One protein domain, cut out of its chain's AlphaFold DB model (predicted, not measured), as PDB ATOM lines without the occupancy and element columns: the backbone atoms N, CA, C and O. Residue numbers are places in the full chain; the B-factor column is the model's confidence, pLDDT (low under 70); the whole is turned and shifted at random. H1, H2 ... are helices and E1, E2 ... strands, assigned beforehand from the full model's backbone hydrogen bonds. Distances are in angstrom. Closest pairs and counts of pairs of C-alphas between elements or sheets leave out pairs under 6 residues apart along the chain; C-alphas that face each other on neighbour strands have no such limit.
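This is residues 7 to 122 of the 123 residues of the protein "Hexulose 6 phosphate synthase" of Salmonella enterica I (UniProt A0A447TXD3). One long helix, H1, spans much of the length of an elongated model, with a small hairpin of two strands, E1 and E2, near its first residues and a loose cluster of four shorter helices, H2 to H5, at its other end. H2 folds back beside the last part of H1, H3 crosses near the same part, and H4 and H5 reach on beyond them. The printed part has 116 residues with two named strands followed by five named helices, in the order E1 E2 H1 H2 H3 H4 H5; the sheet, E1 - E2, is antiparallel and the class is mostly helix. The whole is only just loose, close to compact, with a radius of gyration of the C-alphas of 16.2 A and spans of 50 by 29 by 22 A.

E1, residues 11 to 14, and E2, residues 23 to 26, form a hairpin, antiparallel at 150 degrees. N 12 and O 25 are within hydrogen-bond range at 2.9 A, as are N 25 and O 12 at 2.8 A. H1, residues 37 to 57, comes closest to E1 at the C-alphas of Ile 11 and Phe 41, 6.6 A apart. With residues 51 to 55 alone, H1 touches H2, residues 60 to 65, in a helical hairpin at a shallow tilt of 17 degrees, opposite ways; the closest C-alphas are those of Leu 51 and Ile 63, 5.8 A. The same residues of H1 touch H3, residues 70 to 80, at a steep tilt of 60 degrees, closest at the C-alphas of Gly 55 and Leu 77, 6.3 A. H5, residues 109 to 120, touches H2 with residues 109 to 111 alone, closest at the C-alphas of Phe 60 and Ser 110, 5.6 A. H4, residues 91 to 100, touches H5 at a steep tilt of 41 degrees, the same way, closest at the C-alphas of Leu 94 and Tyr 112, 6.3 A. H1 is apart from H4 and H5. In H1, H2, H3, H4 and H5, every O i to N i+4 pair is within hydrogen-bond range.

E1 begins at C-alpha 11, (-54.586, -34.736, -53.590). H1 measures 30.5 A from C-alpha 37 at (-59.969, -37.031, -59.007) to C-alpha 57. H3 is 15.6 A long, H4 14.4 A and H5 16.9 A, ending at C-alpha 120, (-33.510, -43.425, -27.788).

The two C-alphas farthest apart are those of Thr 21 and Arg 122, 51.4 A. The printed part has no cut, and no link is long; H1 to H2 and H2 to H3 are tight. The mean pLDDT of the printed part is 95.5, and no printed residue is under 70.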
ATOM      1  N   LEU A   7     -50.100 -29.768 -51.639       90.25
ATOM      2  CA  LEU A   7     -49.568 -30.709 -52.636       90.25
ATOM      3  C   LEU A   7     -48.810 -31.894 -52.014       90.25
ATOM      4  O   LEU A   7     -48.809 -32.987 -52.565       90.25
ATOM      5  N   LYS A   8     -48.199 -31.720 -50.838       90.19
ATOM      6  CA  LYS A   8     -47.452 -32.783 -50.142       90.19
ATOM      7  C   LYS A   8     -48.294 -34.012 -49.751       90.19
ATOM      8  O   LYS A   8     -47.711 -35.038 -49.400       90.19
ATOM      9  N   PHE A   9     -49.625 -33.893 -49.786       93.12
ATOM     10  CA  PHE A   9     -50.583 -34.964 -49.492       93.12
ATOM     11  C   PHE A   9     -51.079 -35.709 -50.744       93.12
ATOM     12  O   PHE A   9     -51.918 -36.594 -50.632       93.12
ATOM     13  N   GLY A  10     -50.574 -35.368 -51.934       95.19
ATOM     14  CA  GLY A  10     -50.954 -36.009 -53.196       95.19
ATOM     15  C   GLY A  10     -52.182 -35.371 -53.838       95.19
ATOM     16  O   GLY A  10     -52.053 -34.812 -54.922       95.19
ATOM     17  N   ILE A  11     -53.328 -35.370 -53.149       95.69
ATOM     18  CA  ILE A  11     -54.586 -34.736 -53.590       95.69
ATOM     19  C   ILE A  11     -55.196 -33.882 -52.469       95.69
ATOM     20  O   ILE A  11     -55.134 -34.242 -51.294       95.69
ATOM     21  N   TYR A  12     -55.772 -32.729 -52.811       95.00
ATOM     22  CA  TYR A  12     -56.457 -31.844 -51.865       95.00
ATOM     23  C   TYR A  12     -57.568 -31.037 -52.542       95.00
ATOM     24  O   TYR A  12     -57.537 -30.805 -53.748       95.00
ATOM     25  N   TYR A  13     -58.541 -30.571 -51.757       94.94
ATOM     26  CA  TYR A  13     -59.590 -29.658 -52.210       94.94
ATOM     27  C   TYR A  13     -59.254 -28.230 -51.769       94.94
ATOM     28  O   TYR A  13     -59.089 -27.972 -50.575       94.94
ATOM     29  N   GLY A  14     -59.094 -27.301 -52.712       93.62
ATOM     30  CA  GLY A  14     -58.729 -25.927 -52.377       93.62
ATOM     31  C   GLY A  14     -58.300 -25.062 -53.558       93.62
ATOM     32  O   GLY A  14     -58.495 -25.398 -54.726       93.62
ATOM     33  N   LYS A  15     -57.688 -23.925 -53.227       92.38
ATOM     34  CA  LYS A  15     -57.109 -22.963 -54.175       92.38
ATOM     35  C   LYS A  15     -55.582 -23.029 -54.174       92.38
ATOM     36  O   LYS A  15     -54.984 -23.442 -53.179       92.38
ATOM     37  N   SER A  16     -54.952 -22.594 -55.260       88.19
ATOM     38  CA  SER A  16     -53.504 -22.360 -55.315       88.19
ATOM     39  C   SER A  16     -53.214 -20.853 -55.337       88.19
ATOM     40  O   SER A  16     -54.128 -20.033 -55.400       88.19
ATOM     41  N   LYS A  17     -51.934 -20.461 -55.263       85.44
ATOM     42  CA  LYS A  17     -51.545 -19.047 -55.430       85.44
ATOM     43  C   LYS A  17     -51.822 -18.533 -56.847       85.44
ATOM     44  O   LYS A  17     -52.142 -17.364 -57.003       85.44
ATOM     45  N   SER A  18     -51.662 -19.396 -57.851       87.50
ATOM     46  CA  SER A  18     -51.822 -19.062 -59.269       87.50
ATOM     47  C   SER A  18     -53.259 -19.207 -59.772       87.50
ATOM     48  O   SER A  18     -53.602 -18.621 -60.790       87.50
ATOM     49  N   ASP A  19     -54.096 -19.974 -59.076       89.44
ATOM     50  CA  ASP A  19     -55.480 -20.239 -59.459       89.44
ATOM     51  C   ASP A  19     -56.381 -20.193 -58.206       89.44
ATOM     52  O   ASP A  19     -56.343 -21.117 -57.379       89.44
ATOM     53  N   PRO A  20     -57.182 -19.121 -58.037       92.19
ATOM     54  CA  PRO A  20     -58.018 -18.914 -56.857       92.19
ATOM     55  C   PRO A  20     -59.260 -19.816 -56.825       92.19
ATOM     56  O   PRO A  20     -59.939 -19.864 -55.798       92.19
ATOM     57  N   THR A  21     -59.556 -20.537 -57.911       95.38
ATOM     58  CA  THR A  21     -60.724 -21.418 -58.015       95.38
ATOM     59  C   THR A  21     -60.640 -22.540 -56.984       95.38
ATOM     60  O   THR A  21     -59.606 -23.197 -56.844       95.38
ATOM     61  N   VAL A  22     -61.724 -22.801 -56.257       94.06
ATOM     62  CA  VAL A  22     -61.772 -23.906 -55.293       94.06
ATOM     63  C   VAL A  22     -62.175 -25.180 -56.027       94.06
ATOM     64  O   VAL A  22     -63.296 -25.301 -56.509       94.06
ATOM     65  N   ARG A  23     -61.244 -26.128 -56.132       94.75
ATOM     66  CA  ARG A  23     -61.461 -27.429 -56.775       94.75
ATOM     67  C   ARG A  23     -60.521 -28.479 -56.201       94.75
ATOM     68  O   ARG A  23     -59.595 -28.148 -55.457       94.75
ATOM     69  N   TYR A  24     -60.743 -29.741 -56.556       94.88
ATOM     70  CA  TYR A  24     -59.728 -30.767 -56.343       94.88
ATOM     71  C   TYR A  24     -58.483 -30.457 -57.173       94.88
ATOM     72  O   TYR A  24     -58.566 -29.958 -58.296       94.88
ATOM     73  N   ARG A  25     -57.327 -30.713 -56.571       93.88
ATOM     74  CA  ARG A  25     -56.000 -30.497 -57.138       93.88
ATOM     75  C   ARG A  25     -55.107 -31.633 -56.690       93.88
ATOM     76  O   ARG A  25     -55.197 -32.065 -55.539       93.88
ATOM     77  N   PHE A  26     -54.203 -32.055 -57.555       95.06
ATOM     78  CA  PHE A  26     -53.263 -33.112 -57.230       95.06
ATOM     79  C   PHE A  26     -51.880 -32.863 -57.813       95.06
ATOM     80  O   PHE A  26     -51.666 -31.947 -58.604       95.06
ATOM     81  N   THR A  27     -50.912 -33.649 -57.351       93.44
ATOM     82  CA  THR A  27     -49.570 -33.678 -57.930       93.44
ATOM     83  C   THR A  27     -49.491 -34.716 -59.035       93.44
ATOM     84  O   THR A  27     -50.011 -35.816 -58.855       93.44
ATOM     85  N   GLN A  28     -48.678 -34.433 -60.050       93.31
ATOM     86  CA  GLN A  28     -48.371 -35.335 -61.168       93.31
ATOM     87  C   GLN A  28     -47.766 -36.699 -60.750       93.31
ATOM     88  O   GLN A  28     -47.612 -37.606 -61.554       93.31
ATOM     89  N   LYS A  29     -47.417 -36.876 -59.464       95.19
ATOM     90  CA  LYS A  29     -46.959 -38.157 -58.903       95.19
ATOM     91  C   LYS A  29     -48.051 -39.227 -58.800       95.19
ATOM     92  O   LYS A  29     -47.713 -40.389 -58.624       95.19
ATOM     93  N   PHE A  30     -49.323 -38.827 -58.799       96.44
ATOM     94  CA  PHE A  30     -50.458 -39.721 -58.531       96.44
ATOM     95  C   PHE A  30     -51.494 -39.736 -59.663       96.44
ATOM     96  O   PHE A  30     -52.541 -40.358 -59.512       96.44
ATOM     97  N   GLY A  31     -51.222 -39.049 -60.769       95.06
ATOM     98  CA  GLY A  31     -52.087 -38.937 -61.941       95.06
ATOM     99  C   GLY A  31     -51.584 -37.841 -62.867       95.06
ATOM    100  O   GLY A  31     -50.786 -37.011 -62.438       95.06
ATOM    101  N   ASP A  32     -52.059 -37.850 -64.100       94.75
ATOM    102  CA  ASP A  32     -51.761 -36.875 -65.147       94.75
ATOM    103  C   ASP A  32     -52.924 -35.900 -65.391       94.75
ATOM    104  O   ASP A  32     -53.903 -35.879 -64.643       94.75
ATOM    105  N   ASP A  33     -52.805 -35.053 -66.416       90.38
ATOM    106  CA  ASP A  33     -53.829 -34.060 -66.764       90.38
ATOM    107  C   ASP A  33     -55.156 -34.694 -67.233       90.38
ATOM    108  O   ASP A  33     -56.201 -34.045 -67.137       90.38
ATOM    109  N   ASP A  34     -55.128 -35.960 -67.663       94.56
ATOM    110  CA  ASP A  34     -56.300 -36.731 -68.096       94.56
ATOM    111  C   ASP A  34     -56.934 -37.538 -66.944       94.56
ATOM    112  O   ASP A  34     -58.058 -38.035 -67.059       94.56
ATOM    113  N   SER A  35     -56.247 -37.642 -65.805       96.31
ATOM    114  CA  SER A  35     -56.687 -38.425 -64.652       96.31
ATOM    115  C   SER A  35     -57.861 -37.783 -63.908       96.31
ATOM    116  O   SER A  35     -57.880 -36.591 -63.581       96.31
ATOM    117  N   THR A  36     -58.839 -38.601 -63.522       97.00
ATOM    118  CA  THR A  36     -59.959 -38.159 -62.686       97.00
ATOM    119  C   THR A  36     -59.552 -38.042 -61.214       97.00
ATOM    120  O   THR A  36     -58.733 -38.801 -60.697       97.00
ATOM    121  N   ASN A  37     -60.218 -37.163 -60.454       96.50
ATOM    122  CA  ASN A  37     -59.969 -37.031 -59.007       96.50
ATOM    123  C   ASN A  37     -60.139 -38.353 -58.235       96.50
ATOM    124  O   ASN A  37     -59.500 -38.552 -57.202       96.50
ATOM    125  N   LYS A  38     -61.016 -39.245 -58.714       97.38
ATOM    126  CA  LYS A  38     -61.277 -40.547 -58.092       97.38
ATOM    127  C   LYS A  38     -60.107 -41.509 -58.296       97.38
ATOM    128  O   LYS A  38     -59.720 -42.172 -57.338       97.38
ATOM    129  N   GLU A  39     -59.545 -41.560 -59.502       97.94
ATOM    130  CA  GLU A  39     -58.357 -42.369 -59.811       97.94
ATOM    131  C   GLU A  39     -57.156 -41.882 -59.010       97.94
ATOM    132  O   GLU A  39     -56.509 -42.665 -58.322       97.94
ATOM    133  N   VAL A  40     -56.928 -40.569 -58.982       97.94
ATOM    134  CA  VAL A  40     -55.821 -40.001 -58.209       97.94
ATOM    135  C   VAL A  40     -55.965 -40.281 -56.715       97.94
ATOM    136  O   VAL A  40     -54.989 -40.610 -56.040       97.94
ATOM    137  N   PHE A  41     -57.180 -40.177 -56.174       97.81
ATOM    138  CA  PHE A  41     -57.426 -40.528 -54.780       97.81
ATOM    139  C   PHE A  41     -57.150 -42.013 -54.500       97.81
ATOM    140  O   PHE A  41     -56.565 -42.328 -53.461       97.81
ATOM    141  N   ALA A  42     -57.526 -42.913 -55.415       98.44
ATOM    142  CA  ALA A  42     -57.198 -44.333 -55.309       98.44
ATOM    143  C   ALA A  42     -55.675 -44.551 -55.294       98.44
ATOM    144  O   ALA A  42     -55.177 -45.189 -54.373       98.44
ATOM    145  N   ASN A  43     -54.926 -43.896 -56.182       98.38
ATOM    146  CA  ASN A  43     -53.462 -43.994 -56.228       98.38
ATOM    147  C   ASN A  43     -52.787 -43.492 -54.936       98.38
ATOM    148  O   ASN A  43     -51.825 -44.087 -54.452       98.38
ATOM    149  N   VAL A  44     -53.289 -42.402 -54.338       98.31
ATOM    150  CA  VAL A  44     -52.799 -41.923 -53.030       98.31
ATOM    151  C   VAL A  44     -53.100 -42.937 -51.925       98.31
ATOM    152  O   VAL A  44     -52.261 -43.158 -51.049       98.31
ATOM    153  N   LYS A  45     -54.289 -43.548 -51.947       98.50
ATOM    154  CA  LYS A  45     -54.675 -44.588 -50.992       98.50
ATOM    155  C   LYS A  45     -53.781 -45.822 -51.128       98.50
ATOM    156  O   LYS A  45     -53.311 -46.311 -50.106       98.50
ATOM    157  N   ASP A  46     -53.518 -46.285 -52.344       98.62
ATOM    158  CA  ASP A  46     -52.662 -47.446 -52.588       98.62
ATOM    159  C   ASP A  46     -51.237 -47.172 -52.095       98.62
ATOM    160  O   ASP A  46     -50.701 -47.943 -51.305       98.62
ATOM    161  N   ALA A  47     -50.691 -45.981 -52.371       98.56
ATOM    162  CA  ALA A  47     -49.396 -45.576 -51.825       98.56
ATOM    163  C   ALA A  47     -49.361 -45.522 -50.283       98.56
ATOM    164  O   ALA A  47     -48.312 -45.771 -49.686       98.56
ATOM    165  N   LEU A  48     -50.471 -45.185 -49.615       98.62
ATOM    166  CA  LEU A  48     -50.564 -45.242 -48.150       98.62
ATOM    167  C   LEU A  48     -50.570 -46.685 -47.636       98.62
ATOM    168  O   LEU A  48     -49.920 -46.964 -46.629       98.62
ATOM    169  N   LEU A  49     -51.289 -47.585 -48.310       98.69
ATOM    170  CA  LEU A  49     -51.327 -49.006 -47.957       98.69
ATOM    171  C   LEU A  49     -49.951 -49.653 -48.142       98.69
ATOM    172  O   LEU A  49     -49.468 -50.307 -47.218       98.69
ATOM    173  N   ASP A  50     -49.287 -49.374 -49.264       98.69
ATOM    174  CA  ASP A  50     -47.924 -49.836 -49.539       98.69
ATOM    175  C   ASP A  50     -46.946 -49.333 -48.475       98.69
ATOM    176  O   ASP A  50     -46.166 -50.107 -47.926       98.69
ATOM    177  N   LEU A  51     -47.026 -48.048 -48.106       98.69
ATOM    178  CA  LEU A  51     -46.176 -47.475 -47.060       98.69
ATOM    179  C   LEU A  51     -46.362 -48.187 -45.712       98.69
ATOM    180  O   LEU A  51     -45.382 -48.421 -45.001       98.69
ATOM    181  N   ILE A  52     -47.606 -48.505 -45.341       98.69
ATOM    182  CA  ILE A  52     -47.905 -49.224 -44.099       98.69
ATOM    183  C   ILE A  52     -47.316 -50.638 -44.159       98.69
ATOM    184  O   ILE A  52     -46.685 -51.068 -43.193       98.69
ATOM    185  N   GLN A  53     -47.463 -51.337 -45.286       98.75
ATOM    186  CA  GLN A  53     -46.904 -52.676 -45.452       98.75
ATOM    187  C   GLN A  53     -45.368 -52.662 -45.373       98.75
ATOM    188  O   GLN A  53     -44.797 -53.390 -44.561       98.75
ATOM    189  N   SER A  54     -44.698 -51.767 -46.105       98.62
ATOM    190  CA  SER A  54     -43.236 -51.617 -46.037       98.62
ATOM    191  C   SER A  54     -42.757 -51.199 -44.642       98.62
ATOM    192  O   SER A  54     -41.710 -51.650 -44.179       98.62
ATOM    193  N   GLY A  55     -43.532 -50.367 -43.934       98.38
ATOM    194  CA  GLY A  55     -43.272 -49.983 -42.544       98.38
ATOM    195  C   GLY A  55     -43.295 -51.169 -41.580       98.38
ATOM    196  O   GLY A  55     -42.417 -51.276 -40.723       98.38
ATOM    197  N   LYS A  56     -44.252 -52.087 -41.756       98.25
ATOM    198  CA  LYS A  56     -44.370 -53.323 -40.972       98.25
ATOM    199  C   LYS A  56     -43.196 -54.277 -41.210       98.25
ATOM    200  O   LYS A  56     -42.736 -54.922 -40.274       98.25
ATOM    201  N   GLU A  57     -42.718 -54.360 -42.448       98.25
ATOM    202  CA  GLU A  57     -41.602 -55.227 -42.852       98.25
ATOM    203  C   GLU A  57     -40.222 -54.595 -42.610       98.25
ATOM    204  O   GLU A  57     -39.200 -55.267 -42.747       98.25
ATOM    205  N   LEU A  58     -40.182 -53.315 -42.218       98.00
ATOM    206  CA  LEU A  58     -38.966 -52.500 -42.135       98.00
ATOM    207  C   LEU A  58     -38.177 -52.466 -43.458       98.00
ATOM    208  O   LEU A  58     -36.946 -52.364 -43.456       98.00
ATOM    209  N   ASP A  59     -38.881 -52.497 -44.592       98.56
ATOM    210  CA  ASP A  59     -38.275 -52.316 -45.911       98.56
ATOM    211  C   ASP A  59     -37.983 -50.830 -46.157       98.56
ATOM    212  O   ASP A  59     -38.773 -50.072 -46.726       98.56
ATOM    213  N   PHE A  60     -36.809 -50.396 -45.700       98.25
ATOM    214  CA  PHE A  60     -36.372 -49.003 -45.808       98.25
ATOM    215  C   PHE A  60     -36.250 -48.509 -47.250       98.25
ATOM    216  O   PHE A  60     -36.405 -47.311 -47.493       98.25
ATOM    217  N   ARG A  61     -35.975 -49.406 -48.202       98.44
ATOM    218  CA  ARG A  61     -35.884 -49.034 -49.612       98.44
ATOM    219  C   ARG A  61     -37.272 -48.720 -50.150       98.44
ATOM    220  O   ARG A  61     -37.470 -47.623 -50.666       98.44
ATOM    221  N   ALA A  62     -38.226 -49.631 -49.962       98.56
ATOM    222  CA  ALA A  62     -39.603 -49.442 -50.411       98.56
ATOM    223  C   ALA A  62     -40.259 -48.220 -49.746       98.56
ATOM    224  O   ALA A  62     -40.924 -47.422 -50.410       98.56
ATOM    225  N   ILE A  63     -39.991 -47.992 -48.452       98.56
ATOM    226  CA  ILE A  63     -40.429 -46.775 -47.754       98.56
ATOM    227  C   ILE A  63     -39.882 -45.516 -48.442       98.56
ATOM    228  O   ILE A  63     -40.618 -44.554 -48.673       98.56
ATOM    229  N   ASP A  64     -38.586 -45.470 -48.742       97.81
ATOM    230  CA  ASP A  64     -37.953 -44.281 -49.311       97.81
ATOM    231  C   ASP A  64     -38.347 -44.045 -50.779       97.81
ATOM    232  O   ASP A  64     -38.519 -42.886 -51.166       97.81
ATOM    233  N   GLU A  65     -38.581 -45.109 -51.551       97.81
ATOM    234  CA  GLU A  65     -39.050 -45.062 -52.945       97.81
ATOM    235  C   GLU A  65     -40.550 -44.722 -53.067       97.81
ATOM    236  O   GLU A  65     -40.976 -44.204 -54.098       97.81
ATOM    237  N   ASN A  66     -41.346 -44.913 -52.006       98.31
ATOM    238  CA  ASN A  66     -42.771 -44.572 -51.998       98.31
ATOM    239  C   ASN A  66     -43.023 -43.091 -52.395       98.31
ATOM    240  O   ASN A  66     -42.333 -42.193 -51.880       98.31
ATOM    241  N   PRO A  67     -44.027 -42.807 -53.256       97.56
ATOM    242  CA  PRO A  67     -44.212 -41.495 -53.892       97.56
ATOM    243  C   PRO A  67     -44.672 -40.380 -52.940       97.56
ATOM    244  O   PRO A  67     -44.558 -39.188 -53.276       97.56
ATOM    245  N   LEU A  68     -45.177 -40.734 -51.753       97.19
ATOM    246  CA  LEU A  68     -45.610 -39.778 -50.737       97.19
ATOM    247  C   LEU A  68     -44.447 -38.875 -50.297       97.19
ATOM    248  O   LEU A  68     -43.275 -39.258 -50.271       97.19
ATOM    249  N   SER A  69     -44.767 -37.631 -49.934       94.62
ATOM    250  CA  SER A  69     -43.745 -36.692 -49.459       94.62
ATOM    251  C   SER A  69     -43.056 -37.208 -48.194       94.62
ATOM    252  O   SER A  69     -43.700 -37.821 -47.345       94.62
ATOM    253  N   GLN A  70     -41.765 -36.902 -48.016       94.06
ATOM    254  CA  GLN A  70     -40.997 -37.362 -46.851       94.06
ATOM    255  C   GLN A  70     -41.683 -37.041 -45.517       94.06
ATOM    256  O   GLN A  70     -41.749 -37.887 -44.628       94.06
ATOM    257  N   MET A  71     -42.237 -35.831 -45.395       92.50
ATOM    258  CA  MET A  71     -42.966 -35.438 -44.193       92.50
ATOM    259  C   MET A  71     -44.178 -36.334 -43.957       92.50
ATOM    260  O   MET A  71     -44.412 -36.761 -42.831       92.50
ATOM    261  N   PHE A  72     -44.939 -36.631 -45.010       94.81
ATOM    262  CA  PHE A  72     -46.123 -37.462 -44.874       94.81
ATOM    263  C   PHE A  72     -45.749 -38.906 -44.521       94.81
ATOM    264  O   PHE A  72     -46.334 -39.464 -43.595       94.81
ATOM    265  N   LYS A  73     -44.702 -39.455 -45.155       96.94
ATOM    266  CA  LYS A  73     -44.172 -40.788 -44.841       96.94
ATOM    267  C   LYS A  73     -43.781 -40.917 -43.374       96.94
ATOM    268  O   LYS A  73     -44.283 -41.794 -42.682       96.94
ATOM    269  N   ALA A  74     -42.959 -39.996 -42.876       95.56
ATOM    270  CA  ALA A  74     -42.522 -39.996 -41.482       95.56
ATOM    271  C   ALA A  74     -43.693 -39.870 -40.487       95.56
ATOM    272  O   ALA A  74     -43.711 -40.557 -39.466       95.56
ATOM    273  N   LYS A  75     -44.711 -39.049 -40.792       95.12
ATOM    274  CA  LYS A  75     -45.915 -38.948 -39.950       95.12
ATOM    275  C   LYS A  75     -46.700 -40.252 -39.887       95.12
ATOM    276  O   LYS A  75     -47.080 -40.661 -38.799       95.12
ATOM    277  N   ILE A  76     -46.950 -40.889 -41.031       97.56
ATOM    278  CA  ILE A  76     -47.693 -42.154 -41.074       97.56
ATOM    279  C   ILE A  76     -46.910 -43.252 -40.351       97.56
ATOM    280  O   ILE A  76     -47.465 -43.920 -39.484       97.56
ATOM    281  N   LEU A  77     -45.612 -43.387 -40.625       98.25
ATOM    282  CA  LEU A  77     -44.783 -44.419 -40.003       98.25
ATOM    283  C   LEU A  77     -44.676 -44.248 -38.486       98.25
ATOM    284  O   LEU A  77     -44.864 -45.213 -37.757       98.25
ATOM    285  N   SER A  78     -44.432 -43.029 -37.996       96.62
ATOM    286  CA  SER A  78     -44.365 -42.774 -36.548       96.62
ATOM    287  C   SER A  78     -45.718 -42.904 -35.839       96.62
ATOM    288  O   SER A  78     -45.742 -43.182 -34.645       96.62
ATOM    289  N   LEU A  79     -46.835 -42.736 -36.556       97.25
ATOM    290  CA  LEU A  79     -48.180 -42.941 -36.017       97.25
ATOM    291  C   LEU A  79     -48.544 -44.428 -35.904       97.25
ATOM    292  O   LEU A  79     -49.059 -44.847 -34.874       97.25
ATOM    293  N   TYR A  80     -48.303 -45.214 -36.958       97.88
ATOM    294  CA  TYR A  80     -48.693 -46.631 -37.014       97.88
ATOM    295  C   TYR A  80     -47.656 -47.570 -36.390       97.88
ATOM    296  O   TYR A  80     -48.010 -48.642 -35.907       97.88
ATOM    297  N   PHE A  81     -46.385 -47.170 -36.377       97.69
ATOM    298  CA  PHE A  81     -45.270 -47.965 -35.866       97.69
ATOM    299  C   PHE A  81     -44.408 -47.138 -34.895       97.69
ATOM    300  O   PHE A  81     -43.209 -46.941 -35.133       97.69
ATOM    301  N   PRO A  82     -44.989 -46.646 -33.783       96.19
ATOM    302  CA  PRO A  82     -44.275 -45.804 -32.820       96.19
ATOM    303  C   PRO A  82     -43.089 -46.519 -32.154       96.19
ATOM    304  O   PRO A  82     -42.161 -45.857 -31.705       96.19
ATOM    305  N   GLU A  83     -43.085 -47.857 -32.158       95.75
ATOM    306  CA  GLU A  83     -41.993 -48.713 -31.664       95.75
ATOM    307  C   GLU A  83     -40.849 -48.907 -32.676       95.75
ATOM    308  O   GLU A  83     -39.906 -49.672 -32.451       95.75
ATOM    309  N   HIS A  84     -40.942 -48.281 -33.848       96.81
ATOM    310  CA  HIS A  84     -39.954 -48.431 -34.913       96.81
ATOM    311  C   HIS A  84     -39.525 -47.111 -35.535       96.81
ATOM    312  O   HIS A  84     -38.449 -47.081 -36.128       96.81
ATOM    313  N   PHE A  85     -40.310 -46.040 -35.414       97.06
ATOM    314  CA  PHE A  85     -40.029 -44.760 -36.062       97.06
ATOM    315  C   PHE A  85     -40.305 -43.586 -35.122       97.06
ATOM    316  O   PHE A  85     -41.252 -43.586 -34.341       97.06
ATOM    317  N   ILE A  86     -39.484 -42.541 -35.233       95.12
ATOM    318  CA  ILE A  86     -39.652 -41.292 -34.484       95.12
ATOM    319  C   ILE A  86     -40.418 -40.251 -35.302       95.12
ATOM    320  O   ILE A  86     -40.297 -40.187 -36.522       95.12
ATOM    321  N   ASN A  87     -41.138 -39.359 -34.625       92.00
ATOM    322  CA  ASN A  87     -41.866 -38.258 -35.261       92.00
ATOM    323  C   ASN A  87     -40.941 -37.071 -35.622       92.00
ATOM    324  O   ASN A  87     -41.176 -35.929 -35.231       92.00
ATOM    325  N   ILE A  88     -39.857 -37.342 -36.357       93.44
ATOM    326  CA  ILE A  88     -39.011 -36.316 -36.980       93.44
ATOM    327  C   ILE A  88     -39.180 -36.440 -38.489       93.44
ATOM    328  O   ILE A  88     -38.749 -37.400 -39.117       93.44
ATOM    329  N   CYS A  89     -39.848 -35.448 -39.071       92.06
ATOM    330  CA  CYS A  89     -40.308 -35.507 -40.454       92.06
ATOM    331  C   CYS A  89     -39.356 -34.870 -41.477       92.06
ATOM    332  O   CYS A  89     -39.557 -35.026 -42.682       92.06
ATOM    333  N   SER A  90     -38.366 -34.107 -41.014       92.38
ATOM    334  CA  SER A  90     -37.375 -33.461 -41.879       92.38
ATOM    335  C   SER A  90     -36.248 -34.440 -42.191       92.38
ATOM    336  O   SER A  90     -35.659 -35.005 -41.271       92.38
ATOM    337  N   LYS A  91     -35.943 -34.626 -43.481       93.56
ATOM    338  CA  LYS A  91     -34.810 -35.446 -43.937       93.56
ATOM    339  C   LYS A  91     -33.492 -34.936 -43.356       93.56
ATOM    340  O   LYS A  91     -32.701 -35.736 -42.863       93.56
ATOM    341  N   ASP A  92     -33.296 -33.623 -43.405       94.44
ATOM    342  CA  ASP A  92     -32.042 -32.992 -43.003       94.44
ATOM    343  C   ASP A  92     -31.852 -33.121 -41.494       94.44
ATOM    344  O   ASP A  92     -30.837 -33.650 -41.059       94.44
ATOM    345  N   HIS A  93     -32.894 -32.831 -40.702       95.44
ATOM    346  CA  HIS A  93     -32.815 -33.005 -39.247       95.44
ATOM    347  C   HIS A  93     -32.605 -34.472 -38.848       95.44
ATOM    348  O   HIS A  93     -31.875 -34.750 -37.905       95.44
ATOM    349  N   LEU A  94     -33.232 -35.432 -39.544       95.25
ATOM    350  CA  LEU A  94     -32.992 -36.854 -39.277       95.25
ATOM    351  C   LEU A  94     -31.525 -37.221 -39.470       95.25
ATOM    352  O   LEU A  94     -30.966 -37.948 -38.653       95.25
ATOM    353  N   LYS A  95     -30.919 -36.725 -40.549       96.12
ATOM    354  CA  LYS A  95     -29.519 -36.982 -40.858       96.12
ATOM    355  C   LYS A  95     -28.596 -36.277 -39.864       96.12
ATOM    356  O   LYS A  95     -27.735 -36.937 -39.300       96.12
ATOM    357  N   GLU A  96     -28.796 -34.987 -39.612       96.75
ATOM    358  CA  GLU A  96     -28.003 -34.197 -38.660       96.75
ATOM    359  C   GLU A  96     -27.994 -34.846 -37.271       96.75
ATOM    360  O   GLU A  96     -26.930 -35.198 -36.763       96.75
ATOM    361  N   ILE A  97     -29.175 -35.138 -36.719       96.12
ATOM    362  CA  ILE A  97     -29.309 -35.768 -35.398       96.12
ATOM    363  C   ILE A  97     -28.675 -37.163 -35.397       96.12
ATOM    364  O   ILE A  97     -27.995 -37.535 -34.443       96.12
ATOM    365  N   ALA A  98     -28.865 -37.960 -36.455       96.00
ATOM    366  CA  ALA A  98     -28.238 -39.275 -36.546       96.00
ATOM    367  C   ALA A  98     -26.708 -39.187 -36.494       96.00
ATOM    368  O   ALA A  98     -26.082 -39.942 -35.747       96.00
ATOM    369  N   MET A  99     -26.120 -38.241 -37.226       95.94
ATOM    370  CA  MET A  99     -24.674 -38.033 -37.257       95.94
ATOM    371  C   MET A  99     -24.142 -37.529 -35.910       95.94
ATOM    372  O   MET A  99     -23.151 -38.067 -35.420       95.94
ATOM    373  N   GLU A 100     -24.826 -36.581 -35.260       96.19
ATOM    374  CA  GLU A 100     -24.494 -36.122 -33.898       96.19
ATOM    375  C   GLU A 100     -24.570 -37.261 -32.875       96.19
ATOM    376  O   GLU A 100     -23.745 -37.378 -31.970       96.19
ATOM    377  N   MET A 101     -25.519 -38.175 -33.063       94.62
ATOM    378  CA  MET A 101     -25.630 -39.394 -32.278       94.62
ATOM    379  C   MET A 101     -24.661 -40.495 -32.741       94.62
ATOM    380  O   MET A 101     -24.801 -41.635 -32.307       94.62
ATOM    381  N   GLY A 102     -23.679 -40.234 -33.603       95.81
ATOM    382  CA  GLY A 102     -22.684 -41.226 -34.030       95.81
ATOM    383  C   GLY A 102     -23.256 -42.408 -34.824       95.81
ATOM    384  O   GLY A 102     -22.636 -43.474 -34.891       95.81
ATOM    385  N   ILE A 103     -24.449 -42.265 -35.405       96.25
ATOM    386  CA  ILE A 103     -24.986 -43.216 -36.380       96.25
ATOM    387  C   ILE A 103     -24.270 -42.954 -37.707       96.25
ATOM    388  O   ILE A 103     -24.259 -41.835 -38.206       96.25
ATOM    389  N   LYS A 104     -23.666 -43.998 -38.285       95.88
ATOM    390  CA  LYS A 104     -22.991 -43.909 -39.590       95.88
ATOM    391  C   LYS A 104     -23.976 -43.522 -40.693       95.88
ATOM    392  O   LYS A 104     -25.152 -43.881 -40.611       95.88
ATOM    393  N   GLU A 105     -23.467 -42.902 -41.754       95.62
ATOM    394  CA  GLU A 105     -24.258 -42.551 -42.936       95.62
ATOM    395  C   GLU A 105     -25.053 -43.767 -43.454       95.62
ATOM    396  O   GLU A 105     -24.527 -44.875 -43.584       95.62
ATOM    397  N   GLN A 106     -26.340 -43.558 -43.716       96.88
ATOM    398  CA  GLN A 106     -27.268 -44.537 -44.266       96.88
ATOM    399  C   GLN A 106     -27.767 -44.080 -45.634       96.88
ATOM    400  O   GLN A 106     -27.965 -42.893 -45.879       96.88
ATOM    401  N   GLN A 107     -28.041 -45.054 -46.500       96.12
ATOM    402  CA  GLN A 107     -28.617 -44.812 -47.821       96.12
ATOM    403  C   GLN A 107     -30.071 -44.317 -47.757       96.12
ATOM    404  O   GLN A 107     -30.470 -43.481 -48.563       96.12
ATOM    405  N   PHE A 108     -30.852 -44.828 -46.800       97.56
ATOM    406  CA  PHE A 108     -32.288 -44.567 -46.681       97.56
ATOM    407  C   PHE A 108     -32.602 -43.730 -45.441       97.56
ATOM    408  O   PHE A 108     -32.092 -43.982 -44.347       97.56
ATOM    409  N   ILE A 109     -33.489 -42.756 -45.596       96.56
ATOM    410  CA  ILE A 109     -33.888 -41.804 -44.561       96.56
ATOM    411  C   ILE A 109     -34.794 -42.442 -43.519       96.56
ATOM    412  O   ILE A 109     -34.668 -42.162 -42.325       96.56
ATOM    413  N   SER A 110     -35.673 -43.348 -43.936       97.19
ATOM    414  CA  SER A 110     -36.449 -44.185 -43.016       97.19
ATOM    415  C   SER A 110     -35.565 -45.018 -42.082       97.19
ATOM    416  O   SER A 110     -35.903 -45.207 -40.912       97.19
ATOM    417  N   LYS A 111     -34.376 -45.428 -42.539       97.62
ATOM    418  CA  LYS A 111     -33.412 -46.151 -41.704       97.62
ATOM    419  C   LYS A 111     -32.822 -45.272 -40.600       97.62
ATOM    420  O   LYS A 111     -32.634 -45.763 -39.488       97.62
ATOM    421  N   TYR A 112     -32.593 -43.979 -40.852       97.44
ATOM    422  CA  TYR A 112     -32.205 -43.046 -39.787       97.44
ATOM    423  C   TYR A 112     -33.277 -42.959 -38.694       97.44
ATOM    424  O   TYR A 112     -32.933 -43.069 -37.520       97.44
ATOM    425  N   GLN A 113     -34.565 -42.852 -39.055       96.31
ATOM    426  CA  GLN A 113     -35.662 -42.847 -38.069       96.31
ATOM    427  C   GLN A 113     -35.625 -44.086 -37.170       96.31
ATOM    428  O   GLN A 113     -35.724 -43.966 -35.950       96.31
ATOM    429  N   HIS A 114     -35.436 -45.260 -37.772       97.19
ATOM    430  CA  HIS A 114     -35.400 -46.521 -37.043       97.19
ATOM    431  C   HIS A 114     -34.198 -46.652 -36.103       97.19
ATOM    432  O   HIS A 114     -34.328 -47.094 -34.959       97.19
ATOM    433  N   LEU A 115     -33.013 -46.248 -36.561       97.12
ATOM    434  CA  LEU A 115     -31.803 -46.297 -35.744       97.12
ATOM    435  C   LEU A 115     -31.846 -45.284 -34.596       97.12
ATOM    436  O   LEU A 115     -31.440 -45.611 -33.481       97.12
ATOM    437  N   LEU A 116     -32.384 -44.088 -34.844       96.00
ATOM    438  CA  LEU A 116     -32.600 -43.083 -33.809       96.00
ATOM    439  C   LEU A 116     -33.602 -43.562 -32.756       96.00
ATOM    440  O   LEU A 116     -33.336 -43.407 -31.566       96.00
ATOM    441  N   PHE A 117     -34.700 -44.207 -33.169       95.56
ATOM    442  CA  PHE A 117     -35.629 -44.847 -32.236       95.56
ATOM    443  C   PHE A 117     -34.901 -45.862 -31.343       95.56
ATOM    444  O   PHE A 117     -34.914 -45.732 -30.120       95.56
ATOM    445  N   LYS A 118     -34.179 -46.818 -31.949       95.25
ATOM    446  CA  LYS A 118     -33.424 -47.850 -31.216       95.25
ATOM    447  C   LYS A 118     -32.396 -47.271 -30.252       95.25
ATOM    448  O   LYS A 118     -32.086 -47.897 -29.241       95.25
ATOM    449  N   LYS A 119     -31.813 -46.118 -30.582       93.69
ATOM    450  CA  LYS A 119     -30.849 -45.448 -29.712       93.69
ATOM    451  C   LYS A 119     -31.539 -44.719 -28.560       93.69
ATOM    452  O   LYS A 119     -31.062 -44.823 -27.436       93.69
ATOM    453  N   LYS A 120     -32.677 -44.065 -28.815       89.94
ATOM    454  CA  LYS A 120     -33.510 -43.425 -27.788       89.94
ATOM    455  C   LYS A 120     -33.987 -44.418 -26.725       89.94
ATOM    456  O   LYS A 120     -33.978 -44.071 -25.560       89.94
ATOM    457  N   THR A 121     -34.382 -45.634 -27.105       85.81
ATOM    458  CA  THR A 121     -34.878 -46.652 -26.153       85.81
ATOM    459  C   THR A 121     -33.781 -47.353 -25.348       85.81
ATOM    460  O   THR A 121     -34.089 -48.151 -24.471       85.81
ATOM    461  N   ARG A 122     -32.505 -47.143 -25.693       78.69
ATOM    462  CA  ARG A 122     -31.349 -47.712 -24.978       78.69
ATOM    463  C   ARG A 122     -30.709 -46.728 -23.996       78.69
ATOM    464  O   ARG A 122     -29.814 -47.143 -23.266       78.69
TER     465      ARG A 122